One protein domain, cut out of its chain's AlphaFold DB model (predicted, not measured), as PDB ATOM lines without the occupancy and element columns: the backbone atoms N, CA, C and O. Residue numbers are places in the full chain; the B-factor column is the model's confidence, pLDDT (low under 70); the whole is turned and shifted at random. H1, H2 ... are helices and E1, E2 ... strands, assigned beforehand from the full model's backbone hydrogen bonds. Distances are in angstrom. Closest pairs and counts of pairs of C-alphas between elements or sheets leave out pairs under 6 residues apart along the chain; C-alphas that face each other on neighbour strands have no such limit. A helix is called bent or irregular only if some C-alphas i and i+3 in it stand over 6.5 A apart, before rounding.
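AT A GLANCE: This is residues 65 to 262 of the 263 residues of an uncharacterized protein of Desulfobacterales bacterium S3730MH5 (UniProt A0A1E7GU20). The domain is a rod built on a long, twisted sheet, with E3 and E4 side by side as its long ribbon. Toward one end H7 and H8 cover one face of the sheet, with H1 and H9 on the other face, where H2 also packs nearer the middle of the rod, the sheet curling round it; beyond the opposite end of the ribbon, H3, H4, H5, H6 and H10 form a small helical head, which residues 245 to 257 reach by running back along the rod. The printed part has 198 residues with ten named helices and six named strands, in the order H1 H2 H3 H4 E1 E2 E3 H5 H6 E4 H7 E5 H8 E6 H9 H10. The sheet is branched, with antiparallel and parallel pairs, and the class is mixed, helices and strands. The whole is loose, with a radius of gyration of the C-alphas of 20.8 A and spans of 65 by 29 by 28 A.

HOW THE PARTS SIT: In the branched sheet E3, residues 144 to 153, has E1, residues 132 to 134, and E2, residues 138 to 141, on one side and E4, residues 178 to 191, on the other side. These pairs are antiparallel, with N 133 and O 151 at 2.9 A, N 138 and O 147 at 2.8 A, and N 181 and O 150 at 2.8 A, within hydrogen-bond range. E2 and E3 form a hairpin. E4 bends by 67 degrees at residue 188; its residues 185 to 191 pair with the parallel E5, residues 209 to 215 (N 186 and O 209, 2.9 A). E5 is parallel to E6, residues 235 to 238, with N 210 and O 235 at 2.8 A. H7, residues 195 to 205, and H8, residues 222 to 231, are on the same face. E4, H7, E5 and E5, H8, E6 are strand-helix-strand units, parallel neighbour strands joined through a helix, with right-handed crossovers. H7 is over E4, slantwise at 43 degrees on the local plane, and its closest C-alphas to E4 are those of Met 202 and Glu 186, 7.0 A apart. H8 comes closest to E6 at the C-alphas of Lys 226 and Val 236, 6.4 A apart. On the opposite face are H1, residues 65 to 71, H2, residues 75 to 85, and H9, residues 239 to 244. H2 and H9 touch, about perpendicular at 79 degrees, closest at the C-alphas of Leu 81 and Val 242, 5.7 A. H3, residues 95 to 111, is not on the sheet; it has a kink of 27 degrees near residue 102 and is only just irregular, C-alphas 100 and 103 being 6.6 A apart. H3 and H6, residues 168 to 175, touch at a shallow tilt of 9 degrees, opposite ways, closest at the C-alphas of Asp 108 and Val 170, 6.8 A. H3 and H4, residues 116 to 126, only just touch, with 3 pairs of C-alphas within 8 A, and only at the corner, closest at Leu 109 and Leu 116, 7.4 A. With its residues 99 to 106 alone H3 touches H10, residues 258 to 261, closest at the C-alphas of Pro 103 and Ile 260, 6.4 A. H5, residues 161 to 164, is close to but not clearly touching H6, with the C-alphas of Phe 164 and Phe 171 at 6.3 A. Every O i to N i+4 pair is within hydrogen-bond range in H2, H4, H6, H7, H8 and H9, against 2 of 3 in H1 and 11 of 13 in H3; H5 and H10 are too short for such a pair.

IN THESE COORDINATES: E4 runs 34.2 A from C-alpha 178 at (41.360, -11.964, 1.892) to C-alpha 191 at (56.702, 4.856, 27.382). E3 measures 26.7 A, H3 24.9 A and E5 15.7 A. H1 begins at C-alpha 65, (58.917, 10.617, 17.040), and H10 ends at C-alpha 261, (38.762, -24.531, -15.061).

THE WHOLE: The two C-alphas farthest apart, those of Lys 113 and Thr 218, are 65.6 A apart. The printed part has no cut, and the link from H9 to H10 is long. Mean pLDDT of the printed part is 89.8; residues 156 to 161, 163 and 262 are under 70.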
ATOM      1  N   HIS A  65      60.248  10.941  17.570       83.00
ATOM      2  CA  HIS A  65      58.917  10.617  17.040       83.00
ATOM      3  C   HIS A  65      58.872  10.817  15.520       83.00
ATOM      4  O   HIS A  65      58.520   9.884  14.797       83.00
ATOM      5  N   ASN A  66      59.409  11.938  15.026       84.75
ATOM      6  CA  ASN A  66      59.579  12.189  13.590       84.75
ATOM      7  C   ASN A  66      60.376  11.070  12.896       84.75
ATOM      8  O   ASN A  66      60.027  10.625  11.803       84.75
ATOM      9  N   GLN A  67      61.434  10.560  13.539       89.50
ATOM     10  CA  GLN A  67      62.188   9.413  13.020       89.50
ATOM     11  C   GLN A  67      61.322   8.156  12.879       89.50
ATOM     12  O   GLN A  67      61.489   7.421  11.905       89.50
ATOM     13  N   MET A  68      60.423   7.887  13.833       94.06
ATOM     14  CA  MET A  68      59.502   6.750  13.743       94.06
ATOM     15  C   MET A  68      58.504   6.952  12.596       94.06
ATOM     16  O   MET A  68      58.277   6.021  11.825       94.06
ATOM     17  N   GLN A  69      57.967   8.164  12.426       92.31
ATOM     18  CA  GLN A  69      57.043   8.484  11.332       92.31
ATOM     19  C   GLN A  69      57.690   8.338   9.952       92.31
ATOM     20  O   GLN A  69      57.113   7.713   9.063       92.31
ATOM     21  N   VAL A  70      58.919   8.836   9.775       92.69
ATOM     22  CA  VAL A  70      59.657   8.761   8.502       92.69
ATOM     23  C   VAL A  70      59.815   7.318   8.008       92.69
ATOM     24  O   VAL A  70      59.823   7.086   6.799       92.69
ATOM     25  N   LYS A  71      59.864   6.322   8.905       94.56
ATOM     26  CA  LYS A  71      59.932   4.902   8.509       94.56
ATOM     27  C   LYS A  71      58.707   4.449   7.719       94.56
ATOM     28  O   LYS A  71      58.840   3.586   6.855       94.56
ATOM     29  N   PHE A  72      57.546   5.060   7.950       95.62
ATOM     30  CA  PHE A  72      56.317   4.779   7.209       95.62
ATOM     31  C   PHE A  72      56.252   5.464   5.840       95.62
ATOM     32  O   PHE A  72      55.319   5.201   5.093       95.62
ATOM     33  N   LEU A  73      57.241   6.279   5.450       90.12
ATOM     34  CA  LEU A  73      57.346   6.730   4.057       90.12
ATOM     35  C   LEU A  73      57.671   5.572   3.099       90.12
ATOM     36  O   LEU A  73      57.396   5.673   1.907       90.12
ATOM     37  N   GLY A  74      58.251   4.479   3.608       87.50
ATOM     38  CA  GLY A  74      58.500   3.257   2.848       87.50
ATOM     39  C   GLY A  74      57.429   2.193   3.090       87.50
ATOM     40  O   GLY A  74      57.178   1.795   4.230       87.50
ATOM     41  N   GLU A  75      56.867   1.644   2.010       92.38
ATOM     42  CA  GLU A  75      55.830   0.602   2.077       92.38
ATOM     43  C   GLU A  75      56.292  -0.651   2.831       92.38
ATOM     44  O   GLU A  75      55.518  -1.259   3.566       92.38
ATOM     45  N   THR A  76      57.573  -1.018   2.734       96.06
ATOM     46  CA  THR A  76      58.113  -2.202   3.420       96.06
ATOM     47  C   THR A  76      57.905  -2.148   4.932       96.06
ATOM     48  O   THR A  76      57.565  -3.164   5.536       96.06
ATOM     49  N   HIS A  77      58.090  -0.986   5.568       97.56
ATOM     50  CA  HIS A  77      57.888  -0.861   7.014       97.56
ATOM     51  C   HIS A  77      56.402  -0.991   7.373       97.56
ATOM     52  O   HIS A  77      56.042  -1.724   8.298       97.56
ATOM     53  N   ALA A  78      55.533  -0.362   6.577       97.69
ATOM     54  CA  ALA A  78      54.086  -0.458   6.720       97.69
ATOM     55  C   ALA A  78      53.582  -1.910   6.579       97.69
ATOM     56  O   ALA A  78      52.746  -2.361   7.371       97.69
ATOM     57  N   LEU A  79      54.138  -2.669   5.629       98.12
ATOM     58  CA  LEU A  79      53.829  -4.086   5.420       98.12
ATOM     59  C   LEU A  79      54.352  -4.973   6.550       98.12
ATOM     60  O   LEU A  79      53.648  -5.889   6.969       98.12
ATOM     61  N   LYS A  80      55.545  -4.700   7.091       98.56
ATOM     62  CA  LYS A  80      56.084  -5.417   8.259       98.56
ATOM     63  C   LYS A  80      55.171  -5.283   9.475       98.56
ATOM     64  O   LYS A  80      54.843  -6.290  10.106       98.56
ATOM     65  N   LEU A  81      54.694  -4.069   9.756       98.56
ATOM     66  CA  LEU A  81      53.735  -3.854  10.837       98.56
ATOM     67  C   LEU A  81      52.396  -4.547  10.554       98.56
ATOM     68  O   LEU A  81      51.865  -5.212  11.438       98.56
ATOM     69  N   ALA A  82      51.861  -4.448   9.333       98.31
ATOM     70  CA  ALA A  82      50.613  -5.117   8.949       98.31
ATOM     71  C   ALA A  82      50.722  -6.654   9.032       98.31
ATOM     72  O   ALA A  82      49.799  -7.339   9.483       98.31
ATOM     73  N   PHE A  83      51.875  -7.210   8.664       98.62
ATOM     74  CA  PHE A  83      52.172  -8.633   8.788       98.62
ATOM     75  C   PHE A  83      52.180  -9.081  10.252       98.62
ATOM     76  O   PHE A  83      51.530 -10.066  10.591       98.62
ATOM     77  N   LEU A  84      52.827  -8.332  11.148       98.38
ATOM     78  CA  LEU A  84      52.768  -8.615  12.587       98.38
ATOM     79  C   LEU A  84      51.351  -8.448  13.143       98.38
ATOM     80  O   LEU A  84      50.859  -9.317  13.857       98.38
ATOM     81  N   ALA A  85      50.665  -7.370  12.763       98.00
ATOM     82  CA  ALA A  85      49.312  -7.073  13.207       98.00
ATOM     83  C   ALA A  85      48.272  -8.076  12.692       98.00
ATOM     84  O   ALA A  85      47.190  -8.145  13.257       98.00
ATOM     85  N   SER A  86      48.557  -8.874  11.668       97.00
ATOM     86  CA  SER A  86      47.690  -9.976  11.216       97.00
ATOM     87  C   SER A  86      48.090 -11.332  11.791       97.00
ATOM     88  O   SER A  86      47.718 -12.361  11.234       97.00
ATOM     89  N   ASP A  87      48.887 -11.359  12.860       96.62
ATOM     90  CA  ASP A  87      49.446 -12.594  13.416       96.62
ATOM     91  C   ASP A  87      50.207 -13.402  12.353       96.62
ATOM     92  O   ASP A  87      50.136 -14.631  12.301       96.62
ATOM     93  N   LYS A  88      50.931 -12.689  11.478       97.19
ATOM     94  CA  LYS A  88      51.707 -13.227  10.352       97.19
ATOM     95  C   LYS A  88      50.862 -13.892   9.258       97.19
ATOM     96  O   LYS A  88      51.370 -14.728   8.513       97.19
ATOM     97  N   LYS A  89      49.587 -13.510   9.127       96.62
ATOM     98  CA  LYS A  89      48.650 -14.075   8.136       96.62
ATOM     99  C   LYS A  89      48.339 -13.159   6.955       96.62
ATOM    100  O   LYS A  89      47.546 -13.550   6.104       96.62
ATOM    101  N   LEU A  90      48.958 -11.976   6.865       97.38
ATOM    102  CA  LEU A  90      48.696 -11.016   5.783       97.38
ATOM    103  C   LEU A  90      48.709 -11.689   4.407       97.38
ATOM    104  O   LEU A  90      47.721 -11.623   3.690       97.38
ATOM    105  N   PHE A  91      49.774 -12.430   4.102       97.44
ATOM    106  CA  PHE A  91      50.024 -13.005   2.777       97.44
ATOM    107  C   PHE A  91      49.469 -14.428   2.567       97.44
ATOM    108  O   PHE A  91      49.941 -15.151   1.691       97.44
ATOM    109  N   GLN A  92      48.499 -14.873   3.376       95.56
ATOM    110  CA  GLN A  92      48.003 -16.260   3.315       95.56
ATOM    111  C   GLN A  92      47.200 -16.578   2.038       95.56
ATOM    112  O   GLN A  92      47.196 -17.719   1.583       95.56
ATOM    113  N   PHE A  93      46.552 -15.576   1.434       95.19
ATOM    114  CA  PHE A  93      45.666 -15.731   0.272       95.19
ATOM    115  C   PHE A  93      46.374 -15.411  -1.050       95.19
ATOM    116  O   PHE A  93      45.979 -14.517  -1.793       95.19
ATOM    117  N   ASN A  94      47.465 -16.125  -1.308       95.06
ATOM    118  CA  ASN A  94      48.347 -15.924  -2.460       95.06
ATOM    119  C   ASN A  94      47.932 -16.770  -3.689       95.06
ATOM    120  O   ASN A  94      46.902 -17.455  -3.671       95.06
ATOM    121  N   ASN A  95      48.744 -16.775  -4.753       94.75
ATOM    122  CA  ASN A  95      48.460 -17.525  -5.984       94.75
ATOM    123  C   ASN A  95      48.352 -19.032  -5.749       94.75
ATOM    124  O   ASN A  95      47.513 -19.701  -6.355       94.75
ATOM    125  N   ASN A  96      49.178 -19.588  -4.861       94.31
ATOM    126  CA  ASN A  96      49.100 -21.006  -4.531       94.31
ATOM    127  C   ASN A  96      47.782 -21.336  -3.811       94.31
ATOM    128  O   ASN A  96      47.105 -22.294  -4.185       94.31
ATOM    129  N   HIS A  97      47.375 -20.511  -2.841       94.00
ATOM    130  CA  HIS A  97      46.085 -20.663  -2.169       94.00
ATOM    131  C   HIS A  97      44.918 -20.589  -3.168       94.00
ATOM    132  O   HIS A  97      44.015 -21.431  -3.140       94.00
ATOM    133  N   PHE A  98      44.960 -19.633  -4.102       91.94
ATOM    134  CA  PHE A  98      43.961 -19.502  -5.162       91.94
ATOM    135  C   PHE A  98      43.866 -20.770  -6.025       91.94
ATOM    136  O   PHE A  98      42.783 -21.345  -6.158       91.94
ATOM    137  N   LYS A  99      45.001 -21.262  -6.545       91.19
ATOM    138  CA  LYS A  99      45.073 -22.472  -7.389       91.19
ATOM    139  C   LYS A  99      44.543 -23.723  -6.685       91.19
ATOM    140  O   LYS A  99      43.960 -24.581  -7.337       91.19
ATOM    141  N   GLN A 100      44.717 -23.819  -5.367       90.88
ATOM    142  CA  GLN A 100      44.193 -24.928  -4.562       90.88
ATOM    143  C   GLN A 100      42.691 -24.786  -4.262       90.88
ATOM    144  O   GLN A 100      41.970 -25.781  -4.191       90.88
ATOM    145  N   THR A 101      42.204 -23.553  -4.109       90.25
ATOM    146  CA  THR A 101      40.820 -23.273  -3.692       90.25
ATOM    147  C   THR A 101      39.834 -23.308  -4.859       90.25
ATOM    148  O   THR A 101      38.732 -23.842  -4.717       90.25
ATOM    149  N   VAL A 102      40.214 -22.767  -6.021       88.38
ATOM    150  CA  VAL A 102      39.319 -22.626  -7.183       88.38
ATOM    151  C   VAL A 102      38.728 -23.954  -7.675       88.38
ATOM    152  O   VAL A 102      37.519 -23.979  -7.897       88.38
ATOM    153  N   PRO A 103      39.478 -25.068  -7.799       88.19
ATOM    154  CA  PRO A 103      38.899 -26.340  -8.239       88.19
ATOM    155  C   PRO A 103      37.777 -26.838  -7.319       88.19
ATOM    156  O   PRO A 103      36.734 -27.291  -7.791       88.19
ATOM    157  N   THR A 104      37.958 -26.695  -6.002       89.38
ATOM    158  CA  THR A 104      36.934 -27.055  -5.010       89.38
ATOM    159  C   THR A 104      35.712 -26.148  -5.147       89.38
ATOM    160  O   THR A 104      34.590 -26.637  -5.216       89.38
ATOM    161  N   PHE A 105      35.929 -24.838  -5.286       88.81
ATOM    162  CA  PHE A 105      34.855 -23.866  -5.500       88.81
ATOM    163  C   PHE A 105      34.044 -24.153  -6.776       88.81
ATOM    164  O   PHE A 105      32.816 -24.142  -6.743       88.81
ATOM    165  N   ILE A 106      34.711 -24.476  -7.889       87.00
ATOM    166  CA  ILE A 106      34.049 -24.865  -9.142       87.00
ATOM    167  C   ILE A 106      33.232 -26.149  -8.948       87.00
ATOM    168  O   ILE A 106      32.092 -26.218  -9.414       87.00
ATOM    169  N   SER A 107      33.771 -27.145  -8.241       88.50
ATOM    170  CA  SER A 107      33.055 -28.390  -7.942       88.50
ATOM    171  C   SER A 107      31.791 -28.148  -7.108       88.50
ATOM    172  O   SER A 107      30.719 -28.654  -7.449       88.50
ATOM    173  N   ASP A 108      31.876 -27.303  -6.079       89.62
ATOM    174  CA  ASP A 108      30.731 -26.926  -5.244       89.62
ATOM    175  C   ASP A 108      29.645 -26.210  -6.072       89.62
ATOM    176  O   ASP A 108      28.454 -26.511  -5.948       89.62
ATOM    177  N   LEU A 109      30.038 -25.315  -6.986       87.38
ATOM    178  CA  LEU A 109      29.107 -24.650  -7.905       87.38
ATOM    179  C   LEU A 109      28.427 -25.627  -8.880       87.38
ATOM    180  O   LEU A 109      27.227 -25.484  -9.140       87.38
ATOM    181  N   LYS A 110      29.145 -26.646  -9.382       87.12
ATOM    182  CA  LYS A 110      28.557 -27.712 -10.221       87.12
ATOM    183  C   LYS A 110      27.460 -28.464  -9.480       87.12
ATOM    184  O   LYS A 110      26.396 -28.706 -10.050       87.12
ATOM    185  N   GLN A 111      27.695 -28.804  -8.213       88.94
ATOM    186  CA  GLN A 111      26.710 -29.501  -7.379       88.94
ATOM    187  C   GLN A 111      25.440 -28.662  -7.175       88.94
ATOM    188  O   GLN A 111      24.336 -29.205  -7.163       88.94
ATOM    189  N   GLN A 112      25.587 -27.336  -7.102       87.44
ATOM    190  CA  GLN A 112      24.480 -26.377  -7.005       87.44
ATOM    191  C   GLN A 112      23.851 -26.014  -8.365       87.44
ATOM    192  O   GLN A 112      22.971 -25.158  -8.423       87.44
ATOM    193  N   LYS A 113      24.266 -26.667  -9.463       86.12
ATOM    194  CA  LYS A 113      23.773 -26.435 -10.836       86.12
ATOM    195  C   LYS A 113      23.931 -24.983 -11.319       86.12
ATOM    196  O   LYS A 113      23.155 -24.526 -12.158       86.12
ATOM    197  N   VAL A 114      24.937 -24.269 -10.813       84.12
ATOM    198  CA  VAL A 114      25.245 -22.898 -11.240       84.12
ATOM    199  C   VAL A 114      25.903 -22.921 -12.620       84.12
ATOM    200  O   VAL A 114      26.728 -23.787 -12.917       84.12
ATOM    201  N   ASN A 115      25.565 -21.952 -13.474       81.94
ATOM    202  CA  ASN A 115      26.241 -21.776 -14.758       81.94
ATOM    203  C   ASN A 115      27.689 -21.298 -14.544       81.94
ATOM    204  O   ASN A 115      27.928 -20.175 -14.102       81.94
ATOM    205  N   LEU A 116      28.656 -22.149 -14.887       84.81
ATOM    206  CA  LEU A 116      30.078 -21.884 -14.667       84.81
ATOM    207  C   LEU A 116      30.713 -20.947 -15.689       84.81
ATOM    208  O   LEU A 116      31.751 -20.366 -15.384       84.81
ATOM    209  N   GLN A 117      30.143 -20.812 -16.889       84.12
ATOM    210  CA  GLN A 117      30.801 -20.072 -17.970       84.12
ATOM    211  C   GLN A 117      31.054 -18.618 -17.561       84.12
ATOM    212  O   GLN A 117      32.155 -18.099 -17.718       84.12
ATOM    213  N   GLU A 118      30.054 -18.000 -16.938       80.06
ATOM    214  CA  GLU A 118      30.156 -16.638 -16.431       80.06
ATOM    215  C   GLU A 118      31.211 -16.506 -15.322       80.06
ATOM    216  O   GLU A 118      31.958 -15.532 -15.294       80.06
ATOM    217  N   ILE A 119      31.327 -17.505 -14.443       82.00
ATOM    218  CA  ILE A 119      32.328 -17.527 -13.368       82.00
ATOM    219  C   ILE A 119      33.743 -17.662 -13.927       82.00
ATOM    220  O   ILE A 119      34.641 -16.933 -13.507       82.00
ATOM    221  N   VAL A 120      33.940 -18.539 -14.912       84.00
ATOM    222  CA  VAL A 120      35.221 -18.696 -15.612       84.00
ATOM    223  C   VAL A 120      35.623 -17.393 -16.302       84.00
ATOM    224  O   VAL A 120      36.776 -16.973 -16.203       84.00
ATOM    225  N   ASP A 121      34.685 -16.716 -16.962       83.94
ATOM    226  CA  ASP A 121      34.960 -15.439 -17.623       83.94
ATOM    227  C   ASP A 121      35.305 -14.331 -16.619       83.94
ATOM    228  O   ASP A 121      36.150 -13.480 -16.910       83.94
ATOM    229  N   GLN A 122      34.714 -14.349 -15.418       81.56
ATOM    230  CA  GLN A 122      35.129 -13.455 -14.335       81.56
ATOM    231  C   GLN A 122      36.532 -13.789 -13.835       81.56
ATOM    232  O   GLN A 122      37.360 -12.883 -13.752       81.56
ATOM    233  N   PHE A 123      36.843 -15.063 -13.585       84.31
ATOM    234  CA  PHE A 123      38.192 -15.466 -13.192       84.31
ATOM    235  C   PHE A 123      39.230 -15.018 -14.219       84.31
ATOM    236  O   PHE A 123      40.193 -14.357 -13.840       84.31
ATOM    237  N   LYS A 124      38.995 -15.205 -15.521       86.06
ATOM    238  CA  LYS A 124      39.897 -14.700 -16.574       86.06
ATOM    239  C   LYS A 124      40.155 -13.193 -16.479       86.06
ATOM    240  O   LYS A 124      41.297 -12.770 -16.637       86.06
ATOM    241  N   LYS A 125      39.135 -12.385 -16.166       86.06
ATOM    242  CA  LYS A 125      39.276 -10.927 -15.956       86.06
ATOM    243  C   LYS A 125      40.032 -10.561 -14.676       86.06
ATOM    244  O   LYS A 125      40.422  -9.407 -14.512       86.06
ATOM    245  N   MET A 126      40.180 -11.499 -13.745       85.00
ATOM    246  CA  MET A 126      40.924 -11.300 -12.502       85.00
ATOM    247  C   MET A 126      42.423 -11.517 -12.669       85.00
ATOM    248  O   MET A 126      43.193 -11.017 -11.851       85.00
ATOM    249  N   LYS A 127      42.847 -12.245 -13.707       89.31
ATOM    250  CA  LYS A 127      44.265 -12.476 -13.979       89.31
ATOM    251  C   LYS A 127      45.001 -11.141 -14.128       89.31
ATOM    252  O   LYS A 127      44.562 -10.268 -14.872       89.31
ATOM    253  N   GLY A 128      46.110 -10.998 -13.412       90.62
ATOM    254  CA  GLY A 128      46.929  -9.789 -13.389       90.62
ATOM    255  C   GLY A 128      46.394  -8.662 -12.505       90.62
ATOM    256  O   GLY A 128      47.009  -7.603 -12.471       90.62
ATOM    257  N   LYS A 129      45.277  -8.841 -11.786       91.50
ATOM    258  CA  LYS A 129      44.847  -7.860 -10.778       91.50
ATOM    259  C   LYS A 129      45.720  -7.933  -9.534       91.50
ATOM    260  O   LYS A 129      46.216  -9.004  -9.192       91.50
ATOM    261  N   ASN A 130      45.847  -6.802  -8.852       93.19
ATOM    262  CA  ASN A 130      46.615  -6.698  -7.621       93.19
ATOM    263  C   ASN A 130      46.030  -7.623  -6.551       93.19
ATOM    264  O   ASN A 130      44.827  -7.613  -6.296       93.19
ATOM    265  N   LEU A 131      46.901  -8.414  -5.934       94.50
ATOM    266  CA  LEU A 131      46.610  -9.120  -4.693       94.50
ATOM    267  C   LEU A 131      46.900  -8.242  -3.487       94.50
ATOM    268  O   LEU A 131      46.252  -8.431  -2.471       94.50
ATOM    269  N   LEU A 132      47.858  -7.318  -3.585       95.44
ATOM    270  CA  LEU A 132      48.221  -6.392  -2.520       95.44
ATOM    271  C   LEU A 132      47.718  -4.988  -2.850       95.44
ATOM    272  O   LEU A 132      48.072  -4.419  -3.881       95.44
ATOM    273  N   GLU A 133      46.961  -4.399  -1.931       94.12
ATOM    274  CA  GLU A 133      46.602  -2.987  -1.990       94.12
ATOM    275  C   GLU A 133      46.942  -2.314  -0.662       94.12
ATOM    276  O   GLU A 133      46.562  -2.790   0.410       94.12
ATOM    277  N   ILE A 134      47.639  -1.184  -0.743       95.38
ATOM    278  CA  ILE A 134      47.913  -0.295   0.381       95.38
ATOM    279  C   ILE A 134      47.335   1.079   0.053       95.38
ATOM    280  O   ILE A 134      47.586   1.641  -1.016       95.38
ATOM    281  N   THR A 135      46.517   1.627   0.949       95.62
ATOM    282  CA  THR A 135      46.041   3.001   0.770       95.62
ATOM    283  C   THR A 135      47.177   3.981   1.016       95.62
ATOM    284  O   THR A 135      48.163   3.667   1.682       95.62
ATOM    285  N   LYS A 136      46.997   5.226   0.572       95.38
ATOM    286  CA  LYS A 136      47.894   6.315   0.957       95.38
ATOM    287  C   LYS A 136      48.072   6.342   2.481       95.38
ATOM    288  O   LYS A 136      47.085   6.300   3.216       95.38
ATOM    289  N   ILE A 137      49.323   6.431   2.917       96.19
ATOM    290  CA  ILE A 137      49.680   6.595   4.323       96.19
ATOM    291  C   ILE A 137      49.444   8.055   4.709       96.19
ATOM    292  O   ILE A 137      49.954   8.981   4.073       96.19
ATOM    293  N   GLU A 138      48.607   8.252   5.720       94.69
ATOM    294  CA  GLU A 138      48.233   9.545   6.277       94.69
ATOM    295  C   GLU A 138      48.906   9.719   7.640       94.69
ATOM    296  O   GLU A 138      48.943   8.782   8.438       94.69
ATOM    297  N   PHE A 139      49.401  10.925   7.910       93.12
ATOM    298  CA  PHE A 139      50.033  11.297   9.174       93.12
ATOM    299  C   PHE A 139      49.182  12.346   9.887       93.12
ATOM    300  O   PHE A 139      48.497  13.129   9.221       93.12
ATOM    301  N   GLU A 140      49.217  12.352  11.219       87.88
ATOM    302  CA  GLU A 140      48.553  13.350  12.075       87.88
ATOM    303  C   GLU A 140      47.053  13.549  11.783       87.88
ATOM    304  O   GLU A 140      46.483  14.637  11.920       87.88
ATOM    305  N   GLN A 141      46.364  12.488  11.349       81.94
ATOM    306  CA  GLN A 141      44.963  12.581  10.950       81.94
ATOM    307  C   GLN A 141      44.041  12.179  12.102       81.94
ATOM    308  O   GLN A 141      44.013  11.023  12.521       81.94
ATOM    309  N   LYS A 142      43.208  13.121  12.569       78.81
ATOM    310  CA  LYS A 142      42.244  12.906  13.672       78.81
ATOM    311  C   LYS A 142      42.913  12.423  14.973       78.81
ATOM    312  O   LYS A 142      42.321  11.642  15.712       78.81
ATOM    313  N   GLY A 143      44.130  12.902  15.243       80.88
ATOM    314  CA  GLY A 143      44.902  12.543  16.437       80.88
ATOM    315  C   GLY A 143      45.557  11.161  16.377       80.88
ATOM    316  O   GLY A 143      45.843  10.600  17.430       80.88
ATOM    317  N   LEU A 144      45.726  10.592  15.177       88.56
ATOM    318  CA  LEU A 144      46.539   9.400  14.927       88.56
ATOM    319  C   LEU A 144      47.869   9.816  14.304       88.56
ATOM    320  O   LEU A 144      47.849  10.553  13.317       88.56
ATOM    321  N   ASP A 145      48.974   9.254  14.791       93.12
ATOM    322  CA  ASP A 145      50.300   9.508  14.218       93.12
ATOM    323  C   ASP A 145      50.409   8.941  12.796       93.12
ATOM    324  O   ASP A 145      50.916   9.609  11.897       93.12
ATOM    325  N   VAL A 146      49.919   7.710  12.575       96.31
ATOM    326  CA  VAL A 146      49.941   7.047  11.260       96.31
ATOM    327  C   VAL A 146      48.641   6.282  10.998       96.31
ATOM    328  O   VAL A 146      48.164   5.503  11.832       96.31
ATOM    329  N   LYS A 147      48.081   6.458   9.796       97.31
ATOM    330  CA  LYS A 147      46.869   5.775   9.339       97.31
ATOM    331  C   LYS A 147      46.978   5.297   7.892       97.31
ATOM    332  O   LYS A 147      47.334   6.061   7.003       97.31
ATOM    333  N   TYR A 148      46.626   4.035   7.660       97.50
ATOM    334  CA  TYR A 148      46.512   3.427   6.332       97.50
ATOM    335  C   TYR A 148      45.700   2.132   6.414       97.50
ATOM    336  O   TYR A 148      45.570   1.548   7.486       97.50
ATOM    337  N   ASP A 149      45.172   1.660   5.293       96.56
ATOM    338  CA  ASP A 149      44.546   0.348   5.190       96.56
ATOM    339  C   ASP A 149      45.400  -0.536   4.269       96.56
ATOM    340  O   ASP A 149      45.970  -0.066   3.281       96.56
ATOM    341  N   VAL A 150      45.508  -1.820   4.612       96.44
ATOM    342  CA  VAL A 150      46.182  -2.832   3.788       96.44
ATOM    343  C   VAL A 150      45.206  -3.962   3.529       96.44
ATOM    344  O   VAL A 150      44.589  -4.476   4.467       96.44
ATOM    345  N   SER A 151      45.100  -4.377   2.274       94.81
ATOM    346  CA  SER A 151      44.390  -5.591   1.900       94.81
ATOM    347  C   SER A 151      45.292  -6.531   1.110       94.81
ATOM    348  O   SER A 151      46.145  -6.092   0.340       94.81
ATOM    349  N   TYR A 152      45.130  -7.827   1.358       95.75
ATOM    350  CA  TYR A 152      45.807  -8.875   0.618       95.75
ATOM    351  C   TYR A 152      44.861 -10.026   0.284       95.75
ATOM    352  O   TYR A 152      44.203 -10.564   1.175       95.75
ATOM    353  N   GLY A 153      44.828 -10.447  -0.974       94.06
ATOM    354  CA  GLY A 153      44.046 -11.586  -1.441       94.06
ATOM    355  C   GLY A 153      43.149 -11.222  -2.614       94.06
ATOM    356  O   GLY A 153      43.386 -10.254  -3.327       94.06
ATOM    357  N   TYR A 154      42.113 -12.025  -2.832       88.50
ATOM    358  CA  TYR A 154      41.301 -11.961  -4.051       88.50
ATOM    359  C   TYR A 154      39.793 -11.871  -3.763       88.50
ATOM    360  O   TYR A 154      38.960 -12.151  -4.628       88.50
ATOM    361  N   SER A 155      39.420 -11.446  -2.552       71.06
ATOM    362  CA  SER A 155      38.042 -11.054  -2.238       71.06
ATOM    363  C   SER A 155      37.697  -9.715  -2.895       71.06
ATOM    364  O   SER A 155      38.485  -8.780  -2.806       71.06
ATOM    365  N   GLY A 156      36.500  -9.562  -3.456       62.34
ATOM    366  CA  GLY A 156      36.048  -8.278  -4.026       62.34
ATOM    367  C   GLY A 156      36.026  -8.242  -5.552       62.34
ATOM    368  O   GLY A 156      35.750  -7.215  -6.168       62.34
ATOM    369  N   LEU A 157      36.259  -9.387  -6.183       57.78
ATOM    370  CA  LEU A 157      36.241  -9.508  -7.627       57.78
ATOM    371  C   LEU A 157      34.797  -9.780  -8.062       57.78
ATOM    372  O   LEU A 157      34.249 -10.852  -7.838       57.78
ATOM    373  N   GLY A 158      34.143  -8.720  -8.544       57.00
ATOM    374  CA  GLY A 158      32.700  -8.647  -8.763       57.00
ATOM    375  C   GLY A 158      32.132  -9.785  -9.611       57.00
ATOM    376  O   GLY A 158      32.411  -9.889 -10.802       57.00
ATOM    377  N   VAL A 159      31.274 -10.594  -8.996       61.53
ATOM    378  CA  VAL A 159      30.355 -11.502  -9.689       61.53
ATOM    379  C   VAL A 159      28.976 -10.852  -9.703       61.53
ATOM    380  O   VAL A 159      28.619 -10.132  -8.769       61.53
ATOM    381  N   LEU A 160      28.205 -11.069 -10.773       63.66
ATOM    382  CA  LEU A 160      26.835 -10.570 -10.842       63.66
ATOM    383  C   LEU A 160      26.012 -11.128  -9.675       63.66
ATOM    384  O   LEU A 160      26.048 -12.322  -9.372       63.66
ATOM    385  N   GLU A 161      25.225 -10.259  -9.046       69.56
ATOM    386  CA  GLU A 161      24.373 -10.602  -7.904       69.56
ATOM    387  C   GLU A 161      23.440 -11.793  -8.204       69.56
ATOM    388  O   GLU A 161      23.166 -12.625  -7.340       69.56
ATOM    389  N   SER A 162      23.000 -11.930  -9.458       70.81
ATOM    390  CA  SER A 162      22.187 -13.051  -9.943       70.81
ATOM    391  C   SER A 162      22.858 -14.417  -9.787       70.81
ATOM    392  O   SER A 162      22.173 -15.406  -9.517       70.81
ATOM    393  N   THR A 163      24.177 -14.486  -9.945       67.56
ATOM    394  CA  THR A 163      24.956 -15.733  -9.874       67.56
ATOM    395  C   THR A 163      25.275 -16.071  -8.421       67.56
ATOM    396  O   THR A 163      25.177 -17.228  -8.017       67.56
ATOM    397  N   PHE A 164      25.502 -15.044  -7.598       73.38
ATOM    398  CA  PHE A 164      25.633 -15.178  -6.147       73.38
ATOM    399  C   PHE A 164      24.372 -15.776  -5.496       73.38
ATOM    400  O   PHE A 164      24.468 -16.685  -4.672       73.38
ATOM    401  N   ARG A 165      23.173 -15.320  -5.898       78.62
ATOM    402  CA  ARG A 165      21.885 -15.779  -5.333       78.62
ATOM    403  C   ARG A 165      21.624 -17.280  -5.493       78.62
ATOM    404  O   ARG A 165      20.844 -17.827  -4.720       78.62
ATOM    405  N   GLN A 166      22.252 -17.946  -6.463       80.56
ATOM    406  CA  GLN A 166      22.066 -19.383  -6.693       80.56
ATOM    407  C   GLN A 166      22.830 -20.250  -5.683       80.56
ATOM    408  O   GLN A 166      22.388 -21.354  -5.380       80.56
ATOM    409  N   ALA A 167      23.953 -19.761  -5.145       81.94
ATOM    410  CA  ALA A 167      24.800 -20.516  -4.219       81.94
ATOM    411  C   ALA A 167      25.471 -19.617  -3.154       81.94
ATOM    412  O   ALA A 167      26.696 -19.637  -3.009       81.94
ATOM    413  N   PRO A 168      24.704 -18.831  -2.375       84.12
ATOM    414  CA  PRO A 168      25.248 -17.773  -1.519       84.12
ATOM    415  C   PRO A 168      26.255 -18.281  -0.479       84.12
ATOM    416  O   PRO A 168      27.235 -17.604  -0.187       84.12
ATOM    417  N   SER A 169      26.068 -19.494   0.050       85.31
ATOM    418  CA  SER A 169      27.006 -20.110   0.998       85.31
ATOM    419  C   SER A 169      28.369 -20.429   0.374       85.31
ATOM    420  O   SER A 169      29.398 -20.227   1.016       85.31
ATOM    421  N   VAL A 170      28.384 -20.888  -0.880       84.06
ATOM    422  CA  VAL A 170      29.608 -21.220  -1.626       84.06
ATOM    423  C   VAL A 170      30.376 -19.941  -1.962       84.06
ATOM    424  O   VAL A 170      31.589 -19.872  -1.760       84.06
ATOM    425  N   PHE A 171      29.664 -18.897  -2.397       83.00
ATOM    426  CA  PHE A 171      30.262 -17.588  -2.660       83.00
ATOM    427  C   PHE A 171      30.786 -16.918  -1.387       83.00
ATOM    428  O   PHE A 171      31.920 -16.462  -1.390       83.00
ATOM    429  N   ASN A 172      30.038 -16.907  -0.280       83.12
ATOM    430  CA  ASN A 172      30.536 -16.328   0.976       83.12
ATOM    431  C   ASN A 172      31.876 -16.949   1.390       83.12
ATOM    432  O   ASN A 172      32.849 -16.232   1.606       83.12
ATOM    433  N   LYS A 173      31.966 -18.283   1.362       83.12
ATOM    434  CA  LYS A 173      33.196 -19.004   1.707       83.12
ATOM    435  C   LYS A 173      34.376 -18.650   0.795       83.12
ATOM    436  O   LYS A 173      35.509 -18.581   1.258       83.12
ATOM    437  N   PHE A 174      34.143 -18.443  -0.502       83.25
ATOM    438  CA  PHE A 174      35.221 -18.080  -1.425       83.25
ATOM    439  C   PHE A 174      35.621 -16.601  -1.321       83.25
ATOM    440  O   PHE A 174      36.800 -16.275  -1.460       83.25
ATOM    441  N   TRP A 175      34.670 -15.706  -1.053       78.00
ATOM    442  CA  TRP A 175      34.925 -14.268  -0.935       78.00
ATOM    443  C   TRP A 175      35.530 -13.876   0.414       78.00
ATOM    444  O   TRP A 175      36.034 -12.769   0.539       78.00
ATOM    445  N   GLU A 176      35.572 -14.775   1.393       82.62
ATOM    446  CA  GLU A 176      36.322 -14.588   2.643       82.62
ATOM    447  C   GLU A 176      37.845 -14.784   2.479       82.62
ATOM    448  O   GLU A 176      38.595 -14.611   3.436       82.62
ATOM    449  N   ASN A 177      38.333 -15.097   1.271       88.50
ATOM    450  CA  ASN A 177      39.759 -15.309   0.990       88.50
ATOM    451  C   ASN A 177      40.541 -13.999   0.784       88.50
ATOM    452  O   ASN A 177      41.188 -13.778  -0.247       88.50
ATOM    453  N   SER A 178      40.469 -13.113   1.773       91.38
ATOM    454  CA  SER A 178      41.360 -11.964   1.892       91.38
ATOM    455  C   SER A 178      41.654 -11.612   3.342       91.38
ATOM    456  O   SER A 178      40.911 -11.927   4.271       91.38
ATOM    457  N   THR A 179      42.767 -10.919   3.528       94.19
ATOM    458  CA  THR A 179      43.131 -10.275   4.778       94.19
ATOM    459  C   THR A 179      42.981  -8.774   4.579       94.19
ATOM    460  O   THR A 179      43.650  -8.206   3.724       94.19
ATOM    461  N   CYS A 180      42.131  -8.117   5.368       94.00
ATOM    462  CA  CYS A 180      41.967  -6.662   5.350       94.00
ATOM    463  C   CYS A 180      42.236  -6.091   6.745       94.00
ATOM    464  O   CYS A 180      41.666  -6.549   7.738       94.00
ATOM    465  N   LEU A 181      43.123  -5.103   6.823       96.50
ATOM    466  CA  LEU A 181      43.569  -4.488   8.067       96.50
ATOM    467  C   LEU A 181      43.417  -2.974   7.982       96.50
ATOM    468  O   LEU A 181      43.898  -2.344   7.044       96.50
ATOM    469  N   LYS A 182      42.815  -2.399   9.024       97.06
ATOM    470  CA  LYS A 182      42.811  -0.954   9.253       97.06
ATOM    471  C   LYS A 182      43.924  -0.611  10.227       97.06
ATOM    472  O   LYS A 182      43.834  -0.955  11.409       97.06
ATOM    473  N   MET A 183      44.956   0.057   9.740       97.75
ATOM    474  CA  MET A 183      46.138   0.405  10.515       97.75
ATOM    475  C   MET A 183      45.924   1.792  11.110       97.75
ATOM    476  O   MET A 183      45.894   2.795  10.401       97.75
ATOM    477  N   ARG A 184      45.710   1.839  12.426       97.81
ATOM    478  CA  ARG A 184      45.537   3.071  13.207       97.81
ATOM    479  C   ARG A 184      46.575   3.060  14.309       97.81
ATOM    480  O   ARG A 184      46.384   2.388  15.326       97.81
ATOM    481  N   VAL A 185      47.693   3.710  14.035       97.75
ATOM    482  CA  VAL A 185      48.936   3.513  14.768       97.75
ATOM    483  C   VAL A 185      49.245   4.756  15.592       97.75
ATOM    484  O   VAL A 185      49.229   5.869  15.071       97.75
ATOM    485  N   GLU A 186      49.539   4.528  16.866       96.75
ATOM    486  CA  GLU A 186      50.185   5.480  17.766       96.75
ATOM    487  C   GLU A 186      51.670   5.100  17.883       96.75
ATOM    488  O   GLU A 186      52.005   3.928  18.094       96.75
ATOM    489  N   LEU A 187      52.558   6.077  17.759       95.56
ATOM    490  CA  LEU A 187      54.005   5.951  17.848       95.56
ATOM    491  C   LEU A 187      54.486   6.653  19.117       95.56
ATOM    492  O   LEU A 187      54.332   7.862  19.275       95.56
ATOM    493  N   LYS A 188      55.126   5.913  20.023       92.62
ATOM    494  CA  LYS A 188      55.746   6.489  21.222       92.62
ATOM    495  C   LYS A 188      57.227   6.112  21.292       92.62
ATOM    496  O   LYS A 188      57.538   4.942  21.504       92.62
ATOM    497  N   PRO A 189      58.163   7.070  21.173       90.12
ATOM    498  CA  PRO A 189      59.583   6.770  21.347       90.12
ATOM    499  C   PRO A 189      59.885   6.166  22.722       90.12
ATOM    500  O   PRO A 189      60.596   5.173  22.835       90.12
ATOM    501  N   PHE A 190      59.270   6.717  23.764       86.50
ATOM    502  CA  PHE A 190      59.437   6.255  25.133       86.50
ATOM    503  C   PHE A 190      58.069   6.096  25.778       86.50
ATOM    504  O   PHE A 190      57.194   6.945  25.588       86.50
ATOM    505  N   ILE A 191      57.888   5.026  26.547       87.12
ATOM    506  CA  ILE A 191      56.702   4.856  27.382       87.12
ATOM    507  C   ILE A 191      57.108   4.444  28.798       87.12
ATOM    508  O   ILE A 191      57.844   3.473  28.985       87.12
ATOM    509  N   GLY A 192      56.658   5.216  29.786       86.69
ATOM    510  CA  GLY A 192      56.947   4.997  31.198       86.69
ATOM    511  C   GLY A 192      55.754   4.415  31.950       86.69
ATOM    512  O   GLY A 192      54.809   3.891  31.360       86.69
ATOM    513  N   ASP A 193      55.770   4.553  33.278       80.75
ATOM    514  CA  ASP A 193      54.670   4.136  34.167       80.75
ATOM    515  C   ASP A 193      53.372   4.953  33.960       80.75
ATOM    516  O   ASP A 193      52.307   4.610  34.474       80.75
ATOM    517  N   ASP A 194      53.433   6.019  33.163       78.19
ATOM    518  CA  ASP A 194      52.316   6.860  32.735       78.19
ATOM    519  C   ASP A 194      51.567   6.317  31.500       78.19
ATOM    520  O   ASP A 194      50.646   6.966  30.988       78.19
ATOM    521  N   PHE A 195      51.868   5.085  31.072       85.25
ATOM    522  CA  PHE A 195      51.171   4.401  29.981       85.25
ATOM    523  C   PHE A 195      49.627   4.385  30.069       85.25
ATOM    524  O   PHE A 195      48.991   4.366  29.010       85.25
ATOM    525  N   PRO A 196      48.957   4.448  31.247       86.69
ATOM    526  CA  PRO A 196      47.499   4.584  31.288       86.69
ATOM    527  C   PRO A 196      46.978   5.881  30.647       86.69
ATOM    528  O   PRO A 196      45.845   5.925  30.166       86.69
ATOM    529  N   THR A 197      47.776   6.952  30.619       83.44
ATOM    530  CA  THR A 197      47.416   8.199  29.925       83.44
ATOM    531  C   THR A 197      47.513   8.033  28.414       83.44
ATOM    532  O   THR A 197      46.561   8.387  27.720       83.44
ATOM    533  N   VAL A 198      48.578   7.390  27.919       87.44
ATOM    534  CA  VAL A 198      48.712   7.017  26.499       87.44
ATOM    535  C   VAL A 198      47.529   6.152  26.060       87.44
ATOM    536  O   VAL A 198      46.884   6.436  25.057       87.44
ATOM    537  N   LEU A 199      47.154   5.158  26.867       90.06
ATOM    538  CA  LEU A 199      45.993   4.313  26.591       90.06
ATOM    539  C   LEU A 199      44.688   5.121  26.462       90.06
ATOM    540  O   LEU A 199      43.868   4.842  25.585       90.06
ATOM    541  N   ARG A 200      44.470   6.118  27.328       86.81
ATOM    542  CA  ARG A 200      43.290   6.999  27.245       86.81
ATOM    543  C   ARG A 200      43.300   7.842  25.970       86.81
ATOM    544  O   ARG A 200      42.256   7.960  25.326       86.81
ATOM    545  N   GLN A 201      44.460   8.377  25.588       87.38
ATOM    546  CA  GLN A 201      44.637   9.095  24.325       87.38
ATOM    547  C   GLN A 201      44.298   8.191  23.133       87.38
ATOM    548  O   GLN A 201      43.444   8.550  22.326       87.38
ATOM    549  N   MET A 202      44.866   6.984  23.081       93.19
ATOM    550  CA  MET A 202      44.618   6.017  22.007       93.19
ATOM    551  C   MET A 202      43.140   5.642  21.878       93.19
ATOM    552  O   MET A 202      42.600   5.595  20.775       93.19
ATOM    553  N   LYS A 203      42.445   5.426  23.002       91.81
ATOM    554  CA  LYS A 203      40.994   5.167  22.995       91.81
ATOM    555  C   LYS A 203      40.193   6.342  22.426       91.81
ATOM    556  O   LYS A 203      39.141   6.123  21.836       91.81
ATOM    557  N   THR A 204      40.694   7.565  22.587       89.12
ATOM    558  CA  THR A 204      40.046   8.788  22.097       89.12
ATOM    559  C   THR A 204      40.297   8.996  20.603       89.12
ATOM    560  O   THR A 204      39.359   9.301  19.869       89.12
ATOM    561  N   SER A 205      41.528   8.777  20.128       90.31
ATOM    562  CA  SER A 205      41.877   8.846  18.697       90.31
ATOM    563  C   SER A 205      41.383   7.630  17.898       90.31
ATOM    564  O   SER A 205      41.258   7.674  16.670       90.31
ATOM    565  N   GLY A 206      41.059   6.534  18.586       94.06
ATOM    566  CA  GLY A 206      40.693   5.259  17.979       94.06
ATOM    567  C   GLY A 206      41.901   4.489  17.441       94.06
ATOM    568  O   GLY A 206      41.736   3.684  16.520       94.06
ATOM    569  N   ALA A 207      43.098   4.747  17.976       96.06
ATOM    570  CA  ALA A 207      44.290   3.964  17.681       96.06
ATOM    571  C   ALA A 207      44.121   2.535  18.217       96.06
ATOM    572  O   ALA A 207      43.716   2.321  19.360       96.06
ATOM    573  N   SER A 208      44.434   1.553  17.378       97.00
ATOM    574  CA  SER A 208      44.327   0.122  17.696       97.00
ATOM    575  C   SER A 208      45.687  -0.571  17.753       97.00
ATOM    576  O   SER A 208      45.768  -1.745  18.123       97.00
ATOM    577  N   ILE A 209      46.753   0.145  17.389       98.38
ATOM    578  CA  ILE A 209      48.126  -0.347  17.361       98.38
ATOM    579  C   ILE A 209      49.019   0.684  18.051       98.38
ATOM    580  O   ILE A 209      48.971   1.863  17.717       98.38
ATOM    581  N   LEU A 210      49.837   0.235  18.997       98.00
ATOM    582  CA  LEU A 210      50.889   1.011  19.640       98.00
ATOM    583  C   LEU A 210      52.247   0.480  19.174       98.00
ATOM    584  O   LEU A 210      52.534  -0.709  19.338       98.00
ATOM    585  N   VAL A 211      53.096   1.350  18.634       98.00
ATOM    586  CA  VAL A 211      54.504   1.033  18.377       98.00
ATOM    587  C   VAL A 211      55.369   1.845  19.326       98.00
ATOM    588  O   VAL A 211      55.284   3.073  19.347       98.00
ATOM    589  N   ILE A 212      56.208   1.158  20.101       95.75
ATOM    590  CA  ILE A 212      57.135   1.795  21.041       95.75
ATOM    591  C   ILE A 212      58.588   1.571  20.643       95.75
ATOM    592  O   ILE A 212      58.937   0.478  20.204       95.75
ATOM    593  N   ARG A 213      59.465   2.558  20.822       93.38
ATOM    594  CA  ARG A 213      60.912   2.314  20.683       93.38
ATOM    595  C   ARG A 213      61.481   1.713  21.964       93.38
ATOM    596  O   ARG A 213      62.118   0.663  21.906       93.38
ATOM    597  N   GLU A 214      61.188   2.320  23.110       89.25
ATOM    598  CA  GLU A 214      61.714   1.888  24.403       89.25
ATOM    599  C   GLU A 214      60.667   1.990  25.523       89.25
ATOM    600  O   GLU A 214      59.879   2.935  25.594       89.25
ATOM    601  N   TYR A 215      60.666   0.995  26.412       90.50
ATOM    602  CA  TYR A 215      59.891   1.008  27.649       90.50
ATOM    603  C   TYR A 215      60.805   1.421  28.804       90.50
ATOM    604  O   TYR A 215      61.818   0.770  29.048       90.50
ATOM    605  N   THR A 216      60.437   2.484  29.515       88.62
ATOM    606  CA  THR A 216      61.227   3.090  30.599       88.62
ATOM    607  C   THR A 216      60.524   3.024  31.957       88.62
ATOM    608  O   THR A 216      61.023   3.578  32.937       88.62
ATOM    609  N   GLY A 217      59.364   2.364  32.027       82.06
ATOM    610  CA  GLY A 217      58.626   2.177  33.271       82.06
ATOM    611  C   GLY A 217      59.386   1.300  34.264       82.06
ATOM    612  O   GLY A 217      60.186   0.437  33.896       82.06
ATOM    613  N   THR A 218      59.149   1.554  35.544       87.88
ATOM    614  CA  THR A 218      59.806   0.856  36.658       87.88
ATOM    615  C   THR A 218      58.813   0.125  37.553       87.88
ATOM    616  O   THR A 218      59.216  -0.730  38.342       87.88
ATOM    617  N   GLY A 219      57.523   0.454  37.441       84.81
ATOM    618  CA  GLY A 219      56.456  -0.114  38.254       84.81
ATOM    619  C   GLY A 219      56.001  -1.496  37.791       84.81
ATOM    620  O   GLY A 219      55.530  -2.275  38.618       84.81
ATOM    621  N   VAL A 220      56.151  -1.810  36.501       92.12
ATOM    622  CA  VAL A 220      55.846  -3.127  35.921       92.12
ATOM    623  C   VAL A 220      56.909  -3.520  34.898       92.12
ATOM    624  O   VAL A 220      57.630  -2.675  34.367       92.12
ATOM    625  N   SER A 221      57.020  -4.815  34.613       93.31
ATOM    626  CA  SER A 221      57.882  -5.301  33.536       93.31
ATOM    627  C   SER A 221      57.315  -4.961  32.148       93.31
ATOM    628  O   SER A 221      56.111  -4.751  31.977       93.31
ATOM    629  N   VAL A 222      58.179  -4.967  31.125       91.69
ATOM    630  CA  VAL A 222      57.778  -4.772  29.717       91.69
ATOM    631  C   VAL A 222      56.708  -5.783  29.293       91.69
ATOM    632  O   VAL A 222      55.772  -5.430  28.578       91.69
ATOM    633  N   ASP A 223      56.834  -7.034  29.739       94.19
ATOM    634  CA  ASP A 223      55.898  -8.101  29.389       94.19
ATOM    635  C   ASP A 223      54.532  -7.883  30.045       94.19
ATOM    636  O   ASP A 223      53.509  -7.976  29.367       94.19
ATOM    637  N   GLU A 224      54.495  -7.515  31.328       95.50
ATOM    638  CA  GLU A 224      53.251  -7.162  32.025       95.50
ATOM    639  C   GLU A 224      52.575  -5.945  31.388       95.50
ATOM    640  O   GLU A 224      51.364  -5.964  31.158       95.50
ATOM    641  N   PHE A 225      53.354  -4.920  31.031       95.38
ATOM    642  CA  PHE A 225      52.867  -3.772  30.271       95.38
ATOM    643  C   PHE A 225      52.242  -4.206  28.936       95.38
ATOM    644  O   PHE A 225      51.103  -3.832  28.639       95.38
ATOM    645  N   LYS A 226      52.937  -5.033  28.141       95.75
ATOM    646  CA  LYS A 226      52.418  -5.517  26.853       95.75
ATOM    647  C   LYS A 226      51.122  -6.307  27.038       95.75
ATOM    648  O   LYS A 226      50.147  -6.037  26.336       95.75
ATOM    649  N   GLN A 227      51.080  -7.234  27.997       96.44
ATOM    650  CA  GLN A 227      49.878  -8.018  28.305       96.44
ATOM    651  C   GLN A 227      48.712  -7.125  28.732       96.44
ATOM    652  O   GLN A 227      47.582  -7.320  28.281       96.44
ATOM    653  N   PHE A 228      48.985  -6.104  29.546       96.25
ATOM    654  CA  PHE A 228      47.975  -5.133  29.936       96.25
ATOM    655  C   PHE A 228      47.407  -4.390  28.720       96.25
ATOM    656  O   PHE A 228      46.189  -4.369  28.553       96.25
ATOM    657  N   ILE A 229      48.245  -3.841  27.835       96.75
ATOM    658  CA  ILE A 229      47.779  -3.136  26.627       96.75
ATOM    659  C   ILE A 229      46.980  -4.071  25.702       96.75
ATOM    660  O   ILE A 229      45.901  -3.696  25.234       96.75
ATOM    661  N   ILE A 230      47.436  -5.314  25.521       96.25
ATOM    662  CA  ILE A 230      46.733  -6.339  24.731       96.25
ATOM    663  C   ILE A 230      45.357  -6.655  25.323       96.25
ATOM    664  O   ILE A 230      44.379  -6.738  24.578       96.25
ATOM    665  N   SER A 231      45.239  -6.748  26.653       96.50
ATOM    666  CA  SER A 231      43.951  -6.969  27.331       96.50
ATOM    667  C   SER A 231      42.920  -5.866  27.054       96.50
ATOM    668  O   SER A 231      41.721  -6.084  27.209       96.50
ATOM    669  N   GLN A 232      43.375  -4.686  26.620       96.31
ATOM    670  CA  GLN A 232      42.532  -3.548  26.252       96.31
ATOM    671  C   GLN A 232      42.147  -3.540  24.764       96.31
ATOM    672  O   GLN A 232      41.540  -2.574  24.302       96.31
ATOM    673  N   GLY A 233      42.490  -4.593  24.015       95.25
ATOM    674  CA  GLY A 233      42.209  -4.714  22.584       95.25
ATOM    675  C   GLY A 233      43.176  -3.941  21.686       95.25
ATOM    676  O   GLY A 233      42.878  -3.747  20.508       95.25
ATOM    677  N   ILE A 234      44.319  -3.495  22.218       97.50
ATOM    678  CA  ILE A 234      45.344  -2.765  21.467       97.50
ATOM    679  C   ILE A 234      46.512  -3.701  21.172       97.50
ATOM    680  O   ILE A 234      47.053  -4.347  22.068       97.50
ATOM    681  N   LYS A 235      46.935  -3.755  19.911       97.94
ATOM    682  CA  LYS A 235      48.151  -4.479  19.527       97.94
ATOM    683  C   LYS A 235      49.360  -3.627  19.872       97.94
ATOM    684  O   LYS A 235      49.353  -2.433  19.606       97.94
ATOM    685  N   VAL A 236      50.392  -4.228  20.445       97.75
ATOM    686  CA  VAL A 236      51.597  -3.508  20.857       97.75
ATOM    687  C   VAL A 236      52.830  -4.184  20.286       97.75
ATOM    688  O   VAL A 236      53.000  -5.396  20.412       97.75
ATOM    689  N   PHE A 237      53.689  -3.385  19.666       97.88
ATOM    690  CA  PHE A 237      54.943  -3.836  19.082       97.88
ATOM    691  C   PHE A 237      56.059  -2.879  19.471       97.88
ATOM    692  O   PHE A 237      55.855  -1.678  19.625       97.88
ATOM    693  N   THR A 238      57.259  -3.409  19.618       96.81
ATOM    694  CA  THR A 238      58.467  -2.597  19.660       96.81
ATOM    695  C   THR A 238      58.901  -2.267  18.238       96.81
ATOM    696  O   THR A 238      58.709  -3.058  17.312       96.81
ATOM    697  N   GLU A 239      59.541  -1.121  18.058       95.81
ATOM    698  CA  GLU A 239      60.137  -0.709  16.789       95.81
ATOM    699  C   GLU A 239      61.100  -1.787  16.268       95.81
ATOM    700  O   GLU A 239      61.058  -2.152  15.095       95.81
ATOM    701  N   ARG A 240      61.876  -2.398  17.172       96.38
ATOM    702  CA  ARG A 240      62.774  -3.512  16.860       96.38
ATOM    703  C   ARG A 240      62.035  -4.750  16.341       96.38
ATOM    704  O   ARG A 240      62.509  -5.365  15.391       96.38
ATOM    705  N   GLU A 241      60.893  -5.123  16.927       97.31
ATOM    706  CA  GLU A 241      60.071  -6.238  16.421       97.31
ATOM    707  C   GLU A 241      59.612  -5.973  14.981       97.31
ATOM    708  O   GLU A 241      59.698  -6.867  14.135       97.31
ATOM    709  N   VAL A 242      59.190  -4.739  14.684       97.94
ATOM    710  CA  VAL A 242      58.791  -4.335  13.327       97.94
ATOM    711  C   VAL A 242      59.983  -4.346  12.376       97.94
ATOM    712  O   VAL A 242      59.853  -4.797  11.248       97.94
ATOM    713  N   GLU A 243      61.164  -3.897  12.790       96.12
ATOM    714  CA  GLU A 243      62.348  -3.881  11.922       96.12
ATOM    715  C   GLU A 243      62.871  -5.281  11.597       96.12
ATOM    716  O   GLU A 243      63.228  -5.561  10.446       96.12
ATOM    717  N   GLN A 244      62.900  -6.155  12.601       97.00
ATOM    718  CA  GLN A 244      63.500  -7.483  12.509       97.00
ATOM    719  C   GLN A 244      62.601  -8.513  11.827       97.00
ATOM    720  O   GLN A 244      63.106  -9.546  11.383       97.00
ATOM    721  N   VAL A 245      61.291  -8.266  11.725       97.81
ATOM    722  CA  VAL A 245      60.411  -9.206  11.032       97.81
ATOM    723  C   VAL A 245      60.774  -9.266   9.546       97.81
ATOM    724  O   VAL A 245      60.837  -8.254   8.841       97.81
ATOM    725  N   ALA A 246      61.032 -10.480   9.068       97.25
ATOM    726  CA  ALA A 246      61.173 -10.759   7.652       97.25
ATOM    727  C   ALA A 246      59.783 -10.988   7.057       97.25
ATOM    728  O   ALA A 246      59.005 -11.793   7.578       97.25
ATOM    729  N   LEU A 247      59.480 -10.281   5.971       97.12
ATOM    730  CA  LEU A 247      58.298 -10.589   5.178       97.12
ATOM    731  C   LEU A 247      58.556 -11.890   4.404       97.12
ATOM    732  O   LEU A 247      59.664 -12.069   3.889       97.12
ATOM    733  N   PRO A 248      57.577 -12.806   4.319       96.38
ATOM    734  CA  PRO A 248      57.678 -13.930   3.400       96.38
ATOM    735  C   PRO A 248      57.654 -13.418   1.954       96.38
ATOM    736  O   PRO A 248      57.251 -12.283   1.699       96.38
ATOM    737  N   SER A 249      58.030 -14.268   0.998       95.19
ATOM    738  CA  SER A 249      57.695 -14.003  -0.403       95.19
ATOM    739  C   SER A 249      56.175 -13.917  -0.542       95.19
ATOM    740  O   SER A 249      55.458 -14.750   0.017       95.19
ATOM    741  N   TYR A 250      55.694 -12.933  -1.292       96.00
ATOM    742  CA  TYR A 250      54.277 -12.757  -1.582       96.00
ATOM    743  C   TYR A 250      54.080 -12.412  -3.053       96.00
ATOM    744  O   TYR A 250      54.967 -11.859  -3.699       96.00
ATOM    745  N   ASP A 251      52.907 -12.758  -3.568       96.25
ATOM    746  CA  ASP A 251      52.507 -12.420  -4.927       96.25
ATOM    747  C   ASP A 251      51.875 -11.025  -4.934       96.25
ATOM    748  O   ASP A 251      50.957 -10.771  -4.153       96.25
ATOM    749  N   GLU A 252      52.339 -10.131  -5.806       93.44
ATOM    750  CA  GLU A 252      51.733  -8.801  -5.979       93.44
ATOM    751  C   GLU A 252      50.486  -8.841  -6.861       93.44
ATOM    752  O   GLU A 252      49.568  -8.048  -6.665       93.44
ATOM    753  N   HIS A 253      50.432  -9.788  -7.800       94.44
ATOM    754  CA  HIS A 253      49.361  -9.922  -8.779       94.44
ATOM    755  C   HIS A 253      48.834 -11.358  -8.818       94.44
ATOM    756  O   HIS A 253      49.570 -12.322  -8.588       94.44
ATOM    757  N   LEU A 254      47.547 -11.493  -9.136       92.62
ATOM    758  CA  LEU A 254      46.885 -12.780  -9.253       92.62
ATOM    759  C   LEU A 254      47.288 -13.474 -10.560       92.62
ATOM    760  O   LEU A 254      46.973 -13.000 -11.653       92.62
ATOM    761  N   GLU A 255      47.909 -14.643 -10.453       91.88
ATOM    762  CA  GLU A 255      48.393 -15.431 -11.581       91.88
ATOM    763  C   GLU A 255      47.952 -16.891 -11.510       91.88
ATOM    764  O   GLU A 255      48.126 -17.597 -10.510       91.88
ATOM    765  N   PHE A 256      47.427 -17.381 -12.629       88.25
ATOM    766  CA  PHE A 256      47.024 -18.769 -12.792       88.25
ATOM    767  C   PHE A 256      46.941 -19.167 -14.271       88.25
ATOM    768  O   PHE A 256      46.866 -18.319 -15.172       88.25
ATOM    769  N   ASP A 257      46.936 -20.478 -14.501       85.12
ATOM    770  CA  ASP A 257      46.783 -21.096 -15.815       85.12
ATOM    771  C   ASP A 257      45.317 -21.426 -16.088       85.12
ATOM    772  O   ASP A 257      44.580 -21.776 -15.172       85.12
ATOM    773  N   ASP A 258      44.895 -21.400 -17.352       78.12
ATOM    774  CA  ASP A 258      43.500 -21.688 -17.721       78.12
ATOM    775  C   ASP A 258      43.083 -23.150 -17.447       78.12
ATOM    776  O   ASP A 258      41.900 -23.486 -17.472       78.12
ATOM    777  N   VAL A 259      44.041 -24.023 -17.123       78.31
ATOM    778  CA  VAL A 259      43.789 -25.417 -16.724       78.31
ATOM    779  C   VAL A 259      42.985 -25.501 -15.417       78.31
ATOM    780  O   VAL A 259      42.302 -26.497 -15.186       78.31
ATOM    781  N   ILE A 260      42.973 -24.448 -14.584       74.62
ATOM    782  CA  ILE A 260      42.215 -24.438 -13.318       74.62
ATOM    783  C   ILE A 260      40.696 -24.601 -13.507       74.62
ATOM    784  O   ILE A 260      39.990 -24.901 -12.546       74.62
ATOM    785  N   TYR A 261      40.185 -24.414 -14.731       72.88
ATOM    786  CA  TYR A 261      38.762 -24.531 -15.061       72.88
ATOM    787  C   TYR A 261      38.338 -25.934 -15.521       72.88
ATOM    788  O   TYR A 261      37.150 -26.171 -15.728       72.88
ATOM    789  N   SER A 262      39.284 -26.853 -15.742       66.19
ATOM    790  CA  SER A 262      39.024 -28.137 -16.415       66.19
ATOM    791  C   SER A 262      38.457 -29.244 -15.510       66.19
ATOM    792  O   SER A 262      38.185 -30.336 -16.007       66.19
TER     793      SER A 262